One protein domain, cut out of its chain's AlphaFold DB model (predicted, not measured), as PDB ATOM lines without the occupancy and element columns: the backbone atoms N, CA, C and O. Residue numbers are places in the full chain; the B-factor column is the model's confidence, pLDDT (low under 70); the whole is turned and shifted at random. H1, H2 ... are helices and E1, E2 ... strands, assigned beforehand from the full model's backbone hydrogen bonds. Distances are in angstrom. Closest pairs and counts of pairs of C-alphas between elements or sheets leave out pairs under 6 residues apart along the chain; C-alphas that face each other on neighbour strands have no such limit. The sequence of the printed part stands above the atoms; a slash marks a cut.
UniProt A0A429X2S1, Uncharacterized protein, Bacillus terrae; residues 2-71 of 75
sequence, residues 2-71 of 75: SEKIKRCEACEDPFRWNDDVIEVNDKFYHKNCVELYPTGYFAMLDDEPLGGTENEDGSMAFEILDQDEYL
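Overview. This is residues 2 to 71 of the 75 residues of an uncharacterized protein of Bacillus terrae (UniProt A0A429X2S1). With little regular structure, this elongated model has the sheet E3-E4-E5 at one end, hairpin E1-E2 in the middle, and helix H1 with both unnamed ends toward the other. Five named strands, then one named helix, hold 25 of 70 printed residues: mostly strand. It is compact: radius of gyration of the C-alphas 11.4 A, spans 37 by 20 by 18 A.

Along the chain. Find E3 at residues 35 to 37, E4 at 42 to 45, E5 at 48 to 52. From C-alpha 20 at (301.927, 547.131, 400.064), E1 runs 13.2 A to 24; E2 spans 27 to 30. H1, residues 61 to 64, ends at (301.653, 556.225, 396.089).

Arrangement. E3, E4 and E5 form a meander, successive antiparallel neighbours. Within hydrogen-bond range, find N 35 and O 44, 2.8 A, N 50 and O 43, 2.9 A, and, in hairpin E1-E2, N 22 and O 29, 2.8 A. The closest C-alphas of E1 and E5, Val 24 and Gly 52, are 6.0 A apart.

Size, cuts and confidence. The printed part has no cut; pLDDT is under 70 at residues 2 to 3 and 38 to 40.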
ATOM      1  N   SER A   2     285.926 556.906 385.266       44.72
ATOM      2  CA  SER A   2     286.895 556.137 384.491       44.72
ATOM      3  C   SER A   2     287.764 555.393 385.485       44.72
ATOM      4  O   SER A   2     288.823 555.910 385.792       44.72
ATOM      5  N   GLU A   3     287.282 554.254 385.989       59.16
ATOM      6  CA  GLU A   3     287.974 553.414 386.975       59.16
ATOM      7  C   GLU A   3     289.400 553.108 386.485       59.16
ATOM      8  O   GLU A   3     289.616 552.238 385.636       59.16
ATOM      9  N   LYS A   4     290.378 553.882 386.967       79.06
ATOM     10  CA  LYS A   4     291.800 553.786 386.604       79.06
ATOM     11  C   LYS A   4     292.557 552.906 387.592       79.06
ATOM     12  O   LYS A   4     293.737 553.131 387.837       79.06
ATOM     13  N   ILE A   5     291.898 551.882 388.127       86.06
ATOM     14  CA  ILE A   5     292.504 551.010 389.125       86.06
ATOM     15  C   ILE A   5     293.776 550.388 388.552       86.06
ATOM     16  O   ILE A   5     293.760 549.672 387.539       86.06
ATOM     17  N   LYS A   6     294.896 550.713 389.193       88.25
ATOM     18  CA  LYS A   6     296.192 550.132 388.896       88.25
ATOM     19  C   LYS A   6     296.180 548.691 389.376       88.25
ATOM     20  O   LYS A   6     295.555 548.327 390.371       88.25
ATOM     21  N   ARG A   7     296.885 547.862 388.624       90.81
ATOM     22  CA  ARG A   7     297.018 546.435 388.880       90.81
ATOM     23  C   ARG A   7     298.481 546.066 388.869       90.81
ATOM     24  O   ARG A   7     299.262 546.672 388.131       90.81
ATOM     25  N   CYS A   8     298.822 545.091 389.689       91.00
ATOM     26  CA  CYS A   8     300.160 544.551 389.762       91.00
ATOM     27  C   CYS A   8     300.520 543.906 388.426       91.00
ATOM     28  O   CYS A   8     299.770 543.079 387.914       91.00
ATOM     29  N   GLU A   9     301.668 544.259 387.853       88.94
ATOM     30  CA  GLU A   9     302.087 543.680 386.570       88.94
ATOM     31  C   GLU A   9     302.480 542.192 386.705       88.94
ATOM     32  O   GLU A   9     302.435 541.454 385.727       88.94
ATOM     33  N   ALA A  10     302.791 541.726 387.921       88.31
ATOM     34  CA  ALA A  10     303.164 540.337 388.191       88.31
ATOM     35  C   ALA A  10     301.970 539.379 388.333       88.31
ATOM     36  O   ALA A  10     301.998 538.277 387.796       88.31
ATOM     37  N   CYS A  11     300.942 539.769 389.093       88.81
ATOM     38  CA  CYS A  11     299.787 538.905 389.373       88.81
ATOM     39  C   CYS A  11     298.487 539.377 388.713       88.81
ATOM     40  O   CYS A  11     297.467 538.718 388.865       88.81
ATOM     41  N   GLU A  12     298.512 540.511 388.009       87.31
ATOM     42  CA  GLU A  12     297.365 541.143 387.342       87.31
ATOM     43  C   GLU A  12     296.209 541.556 388.280       87.31
ATOM     44  O   GLU A  12     295.206 542.105 387.811       87.31
ATOM     45  N   ASP A  13     296.365 541.368 389.596       89.62
ATOM     46  CA  ASP A  13     295.395 541.758 390.620       89.62
ATOM     47  C   ASP A  13     295.428 543.276 390.891       89.62
ATOM     48  O   ASP A  13     296.506 543.887 390.890       89.62
ATOM     49  N   PRO A  14     294.262 543.902 391.124       89.94
ATOM     50  CA  PRO A  14     294.158 545.314 391.473       89.94
ATOM     51  C   PRO A  14     294.709 545.611 392.873       89.94
ATOM     52  O   PRO A  14     294.515 544.831 393.806       89.94
ATOM     53  N   PHE A  15     295.320 546.786 393.032       89.88
ATOM     54  CA  PHE A  15     295.804 547.246 394.334       89.88
ATOM     55  C   PHE A  15     294.650 547.675 395.232       89.88
ATOM     56  O   PHE A  15     293.726 548.358 394.787       89.88
ATOM     57  N   ARG A  16     294.719 547.317 396.514       89.56
ATOM     58  CA  ARG A  16     293.813 547.829 397.551       89.56
ATOM     59  C   ARG A  16     294.471 548.968 398.301       89.56
ATOM     60  O   ARG A  16     295.689 548.995 398.398       89.56
ATOM     61  N   TRP A  17     293.674 549.842 398.908       88.88
ATOM     62  CA  TRP A  17     294.182 550.960 399.711       88.88
ATOM     63  C   TRP A  17     295.225 550.531 400.766       88.88
ATOM     64  O   TRP A  17     296.222 551.219 400.945       88.88
ATOM     65  N   ASN A  18     295.027 549.375 401.412       89.31
ATOM     66  CA  ASN A  18     295.922 548.811 402.432       89.31
ATOM     67  C   ASN A  18     296.938 547.794 401.869       89.31
ATOM     68  O   ASN A  18     297.516 547.024 402.632       89.31
ATOM     69  N   ASP A  19     297.107 547.707 400.551       89.56
ATOM     70  CA  ASP A  19     298.111 546.817 399.970       89.56
ATOM     71  C   ASP A  19     299.492 547.483 399.951       89.56
ATOM     72  O   ASP A  19     299.599 548.699 399.778       89.56
ATOM     73  N   ASP A  20     300.540 546.680 400.132       90.88
ATOM     74  CA  ASP A  20     301.927 547.131 400.064       90.88
ATOM     75  C   ASP A  20     302.368 547.144 398.601       90.88
ATOM     76  O   ASP A  20     302.562 546.095 397.973       90.88
ATOM     77  N   VAL A  21     302.558 548.338 398.058       90.00
ATOM     78  CA  VAL A  21     302.908 548.562 396.658       90.00
ATOM     79  C   VAL A  21     304.344 549.043 396.563       90.00
ATOM     80  O   VAL A  21     304.802 549.868 397.352       90.00
ATOM     81  N   ILE A  22     305.054 548.535 395.566       89.75
ATOM     82  CA  ILE A  22     306.351 549.049 395.158       89.75
ATOM     83  C   ILE A  22     306.284 549.570 393.730       89.75
ATOM     84  O   ILE A  22     305.636 548.985 392.858       89.75
ATOM     85  N   GLU A  23     306.996 550.663 393.487       88.50
ATOM     86  CA  GLU A  23     307.204 551.196 392.147       88.50
ATOM     87  C   GLU A  23     308.606 550.818 391.661       88.50
ATOM     88  O   GLU A  23     309.609 551.110 392.314       88.50
ATOM     89  N   VAL A  24     308.686 550.162 390.507       87.31
ATOM     90  CA  VAL A  24     309.935 549.760 389.858       87.31
ATOM     91  C   VAL A  24     309.881 550.241 388.415       87.31
ATOM     92  O   VAL A  24     309.082 549.734 387.633       87.31
ATOM     93  N   ASN A  25     310.738 551.193 388.033       83.50
ATOM     94  CA  ASN A  25     310.791 551.727 386.660       83.50
ATOM     95  C   ASN A  25     309.401 552.130 386.100       83.50
ATOM     96  O   ASN A  25     309.030 551.693 385.011       83.50
ATOM     97  N   ASP A  26     308.637 552.952 386.837       82.19
ATOM     98  CA  ASP A  26     307.296 553.448 386.437       82.19
ATOM     99  C   ASP A  26     306.190 552.365 386.410       82.19
ATOM    100  O   ASP A  26     305.071 552.583 385.939       82.19
ATOM    101  N   LYS A  27     306.491 551.162 386.914       88.19
ATOM    102  CA  LYS A  27     305.554 550.041 387.024       88.19
ATOM    103  C   LYS A  27     305.282 549.712 388.482       88.19
ATOM    104  O   LYS A  27     306.173 549.804 389.319       88.19
ATOM    105  N   PHE A  28     304.065 549.262 388.765       89.06
ATOM    106  CA  PHE A  28     303.608 548.977 390.120       89.06
ATOM    107  C   PHE A  28     303.508 547.471 390.345       89.06
ATOM    108  O   PHE A  28     302.938 546.744 389.525       89.06
ATOM    109  N   TYR A  29     304.015 547.016 391.486       90.44
ATOM    110  CA  TYR A  29     303.964 545.621 391.906       90.44
ATOM    111  C   TYR A  29     303.582 545.522 393.374       90.44
ATOM    112  O   TYR A  29     303.903 546.408 394.159       90.44
ATOM    113  N   HIS A  30     302.938 544.427 393.771       91.00
ATOM    114  CA  HIS A  30     302.797 544.129 395.192       91.00
ATOM    115  C   HIS A  30     304.164 543.765 395.767       91.00
ATOM    116  O   HIS A  30     304.902 542.989 395.153       91.00
ATOM    117  N   LYS A  31     304.459 544.227 396.983       87.38
ATOM    118  CA  LYS A  31     305.665 543.845 397.733       87.38
ATOM    119  C   LYS A  31     305.818 542.324 397.837       87.38
ATOM    120  O   LYS A  31     306.926 541.816 397.780       87.38
ATOM    121  N   ASN A  32     304.706 541.592 397.941       87.81
ATOM    122  CA  ASN A  32     304.705 540.126 398.007       87.81
ATOM    123  C   ASN A  32     304.843 539.423 396.646       87.81
ATOM    124  O   ASN A  32     305.066 538.216 396.616       87.81
ATOM    125  N   CYS A  33     304.672 540.129 395.527       89.19
ATOM    126  CA  CYS A  33     304.794 539.537 394.191       89.19
ATOM    127  C   CYS A  33     306.227 539.546 393.657       89.19
ATOM    128  O   CYS A  33     306.502 538.895 392.656       89.19
ATOM    129  N   VAL A  34     307.116 540.299 394.292       87.38
ATOM    130  CA  VAL A  34     308.478 540.560 393.833       87.38
ATOM    131  C   VAL A  34     309.457 540.335 394.975       87.38
ATOM    132  O   VAL A  34     309.133 540.530 396.145       87.38
ATOM    133  N   GLU A  35     310.675 539.940 394.644       87.44
ATOM    134  CA  GLU A  35     311.751 539.810 395.617       87.44
ATOM    135  C   GLU A  35     312.576 541.095 395.649       87.44
ATOM    136  O   GLU A  35     313.165 541.503 394.644       87.44
ATOM    137  N   LEU A  36     312.624 541.735 396.816       83.75
ATOM    138  CA  LEU A  36     313.388 542.955 397.047       83.75
ATOM    139  C   LEU A  36     314.734 542.620 397.674       83.75
ATOM    140  O   LEU A  36     314.811 541.975 398.722       83.75
ATOM    141  N   TYR A  37     315.800 543.089 397.033       80.56
ATOM    142  CA  TYR A  37     317.159 542.878 397.504       80.56
ATOM    143  C   TYR A  37     317.734 544.190 398.057       80.56
ATOM    144  O   TYR A  37     317.969 545.130 397.290       80.56
ATOM    145  N   PRO A  38     318.048 544.252 399.367       69.50
ATOM    146  CA  PRO A  38     318.583 545.465 399.997       69.50
ATOM    147  C   PRO A  38     319.988 545.804 399.480       69.50
ATOM    148  O   PRO A  38     320.417 546.956 399.451       69.50
ATOM    149  N   THR A  39     320.736 544.799 399.016       66.38
ATOM    150  CA  THR A  39     322.036 544.984 398.363       66.38
ATOM    151  C   THR A  39     321.855 545.461 396.926       66.38
ATOM    152  O   THR A  39     322.109 544.712 395.989       66.38
ATOM    153  N   GLY A  40     321.428 546.710 396.750       62.22
ATOM    154  CA  GLY A  40     321.345 547.357 395.440       62.22
ATOM    155  C   GLY A  40     319.986 547.941 395.082       62.22
ATOM    156  O   GLY A  40     319.850 548.391 393.948       62.22
ATOM    157  N   TYR A  41     319.027 547.964 396.018       72.81
ATOM    158  CA  TYR A  41     317.723 548.606 395.825       72.81
ATOM    159  C   TYR A  41     317.008 548.097 394.572       72.81
ATOM    160  O   TYR A  41     316.490 548.888 393.788       72.81
ATOM    161  N   PHE A  42     317.052 546.787 394.321       81.44
ATOM    162  CA  PHE A  42     316.520 546.212 393.089       81.44
ATOM    163  C   PHE A  42     315.428 545.183 393.371       81.44
ATOM    164  O   PHE A  42     315.513 544.411 394.329       81.44
ATOM    165  N   ALA A  43     314.409 545.192 392.515       84.94
ATOM    166  CA  ALA A  43     313.311 544.240 392.531       84.94
ATOM    167  C   ALA A  43     313.530 543.160 391.467       84.94
ATOM    168  O   ALA A  43     313.954 543.451 390.341       84.94
ATOM    169  N   MET A  44     313.212 541.920 391.824       85.12
ATOM    170  CA  MET A  44     313.190 540.776 390.917       85.12
ATOM    171  C   MET A  44     311.796 540.159 390.863       85.12
ATOM    172  O   MET A  44     311.088 540.117 391.866       85.12
ATOM    173  N   LEU A  45     311.416 539.668 389.691       87.25
ATOM    174  CA  LEU A  45     310.192 538.911 389.465       87.25
ATOM    175  C   LEU A  45     310.550 537.667 388.661       87.25
ATOM    176  O   LEU A  45     311.083 537.799 387.567       87.25
ATOM    177  N   ASP A  46     310.262 536.481 389.198       84.19
ATOM    178  CA  ASP A  46     310.534 535.197 388.529       84.19
ATOM    179  C   ASP A  46     311.990 535.064 388.019       84.19
ATOM    180  O   ASP A  46     312.241 534.674 386.885       84.19
ATOM    181  N   ASP A  47     312.971 535.429 388.857       80.81
ATOM    182  CA  ASP A  47     314.413 535.452 388.520       80.81
ATOM    183  C   ASP A  47     314.816 536.509 387.458       80.81
ATOM    184  O   ASP A  47     315.997 536.660 387.139       80.81
ATOM    185  N   GLU A  48     313.871 537.308 386.943       83.69
ATOM    186  CA  GLU A  48     314.147 538.429 386.044       83.69
ATOM    187  C   GLU A  48     314.312 539.754 386.817       83.69
ATOM    188  O   GLU A  48     313.458 540.130 387.631       83.69
ATOM    189  N   PRO A  49     315.393 540.520 386.571       84.69
ATOM    190  CA  PRO A  49     315.580 541.819 387.201       84.69
ATOM    191  C   PRO A  49     314.616 542.848 386.599       84.69
ATOM    192  O   PRO A  49     314.757 543.245 385.440       84.69
ATOM    193  N   LEU A  50     313.673 543.336 387.408       84.25
ATOM    194  CA  LEU A  50     312.741 544.396 387.010       84.25
ATOM    195  C   LEU A  50     313.417 545.772 386.990       84.25
ATOM    196  O   LEU A  50     313.078 546.631 386.176       84.25
ATOM    197  N   GLY A  51     314.392 545.975 387.879       82.88
ATOM    198  CA  GLY A  51     315.195 547.191 387.970       82.88
ATOM    199  C   GLY A  51     315.265 547.752 389.387       82.88
ATOM    200  O   GLY A  51     314.946 547.070 390.357       82.88
ATOM    201  N   GLY A  52     315.729 548.997 389.495       81.69
ATOM    202  CA  GLY A  52     315.836 549.701 390.770       81.69
ATOM    203  C   GLY A  52     314.488 550.216 391.279       81.69
ATOM    204  O   GLY A  52     313.653 550.642 390.479       81.69
ATOM    205  N   THR A  53     314.304 550.209 392.595       81.88
ATOM    206  CA  THR A  53     313.189 550.857 393.287       81.88
ATOM    207  C   THR A  53     313.708 551.737 394.414       81.88
ATOM    208  O   THR A  53     314.605 551.352 395.161       81.88
ATOM    209  N   GLU A  54     313.134 552.928 394.547       76.00
ATOM    210  CA  GLU A  54     313.378 553.801 395.701       76.00
ATOM    211  C   GLU A  54     312.496 553.412 396.900       76.00
ATOM    212  O   GLU A  54     312.700 553.895 398.010       76.00
ATOM    213  N   ASN A  55     311.539 552.505 396.683       79.12
ATOM    214  CA  ASN A  55     310.553 552.055 397.650       79.12
ATOM    215  C   ASN A  55     310.825 550.596 398.066       79.12
ATOM    216  O   ASN A  55     309.992 549.708 397.914       79.12
ATOM    217  N   GLU A  56     312.040 550.332 398.560       71.38
ATOM    218  CA  GLU A  56     312.504 548.973 398.895       71.38
ATOM    219  C   GLU A  56     311.731 548.307 400.048       71.38
ATOM    220  O   GLU A  56     311.777 547.087 400.192       71.38
ATOM    221  N   ASP A  57     311.016 549.088 400.863       75.38
ATOM    222  CA  ASP A  57     310.202 548.568 401.967       75.38
ATOM    223  C   ASP A  57     308.713 548.455 401.600       75.38
ATOM    224  O   ASP A  57     307.926 547.937 402.385       75.38
ATOM    225  N   GLY A  58     308.290 548.862 400.402       81.00
ATOM    226  CA  GLY A  58     306.865 549.008 400.107       81.00
ATOM    227  C   GLY A  58     306.252 550.226 400.794       81.00
ATOM    228  O   GLY A  58     306.679 550.689 401.854       81.00
ATOM    229  N   SER A  59     305.248 550.799 400.150       89.12
ATOM    230  CA  SER A  59     304.408 551.842 400.723       89.12
ATOM    231  C   SER A  59     302.959 551.501 400.461       89.12
ATOM    232  O   SER A  59     302.640 550.761 399.525       89.12
ATOM    233  N   MET A  60     302.072 551.999 401.316       89.00
ATOM    234  CA  MET A  60     300.660 551.673 401.181       89.00
ATOM    235  C   MET A  60     300.146 552.242 399.861       89.00
ATOM    236  O   MET A  60     300.520 553.352 399.479       89.00
ATOM    237  N   ALA A  61     299.280 551.511 399.162       88.06
ATOM    238  CA  ALA A  61     298.790 551.928 397.850       88.06
ATOM    239  C   ALA A  61     298.242 553.361 397.861       88.06
ATOM    240  O   ALA A  61     298.543 554.121 396.949       88.06
ATOM    241  N   PHE A  62     297.515 553.765 398.911       86.38
ATOM    242  CA  PHE A  62     296.968 555.124 399.015       86.38
ATOM    243  C   PHE A  62     298.029 556.231 399.157       86.38
ATOM    244  O   PHE A  62     297.711 557.402 398.958       86.38
ATOM    245  N   GLU A  63     299.259 555.894 399.550       88.00
ATOM    246  CA  GLU A  63     300.366 556.849 399.676       88.00
ATOM    247  C   GLU A  63     301.043 557.122 398.329       88.00
ATOM    248  O   GLU A  63     301.621 558.193 398.145       88.00
ATOM    249  N   ILE A  64     300.974 556.165 397.395       87.31
ATOM    250  CA  ILE A  64     301.653 556.225 396.089       87.31
ATOM    251  C   ILE A  64     300.669 556.487 394.940       87.31
ATOM    252  O   ILE A  64     301.004 557.178 393.981       87.31
ATOM    253  N   LEU A  65     299.464 555.921 395.023       86.69
ATOM    254  CA  LEU A  65     298.423 555.957 394.000       86.69
ATOM    255  C   LEU A  65     297.325 556.968 394.355       86.69
ATOM    256  O   LEU A  65     297.051 557.229 395.528       86.69
ATOM    257  N   ASP A  66     296.655 557.513 393.339       87.38
ATOM    258  CA  ASP A  66     295.511 558.408 393.537       87.38
ATOM    259  C   ASP A  66     294.244 557.640 393.975       87.38
ATOM    260  O   ASP A  66     294.149 556.426 393.800       87.38
ATOM    261  N   GLN A  67     293.238 558.329 394.527       82.38
ATOM    262  CA  GLN A  67     292.035 557.699 395.102       82.38
ATOM    263  C   GLN A  67     291.228 556.870 394.085       82.38
ATOM    264  O   GLN A  67     290.557 555.915 394.457       82.38
ATOM    265  N   ASP A  68     291.324 557.191 392.793       85.19
ATOM    266  CA  ASP A  68     290.669 556.443 391.702       85.19
ATOM    267  C   ASP A  68     291.558 555.307 391.129       85.19
ATOM    268  O   ASP A  68     291.178 554.615 390.181       85.19
ATOM    269  N   GLU A  69     292.764 555.117 391.674       87.94
ATOM    270  CA  GLU A  69     293.766 554.150 391.205       87.94
ATOM    271  C   GLU A  69     293.900 552.905 392.096       87.94
ATOM    272  O   GLU A  69     294.598 551.964 391.712       87.94
ATOM    273  N   TYR A  70     293.202 552.840 393.229       87.50
ATOM    274  CA  TYR A  70     293.148 551.663 394.100       87.50
ATOM    275  C   TYR A  70     291.709 551.302 394.478       87.50
ATOM    276  O   TYR A  70     290.788 552.109 394.402       87.50
ATOM    277  N   LEU A  71     291.510 550.054 394.898       87.69
ATOM    278  CA  LEU A  71     290.260 549.606 395.495       87.69
ATOM    279  C   LEU A  71     290.166 550.133 396.928       87.69
ATOM    280  O   LEU A  71     290.879 549.674 397.829       87.69
TER     281      LEU A  71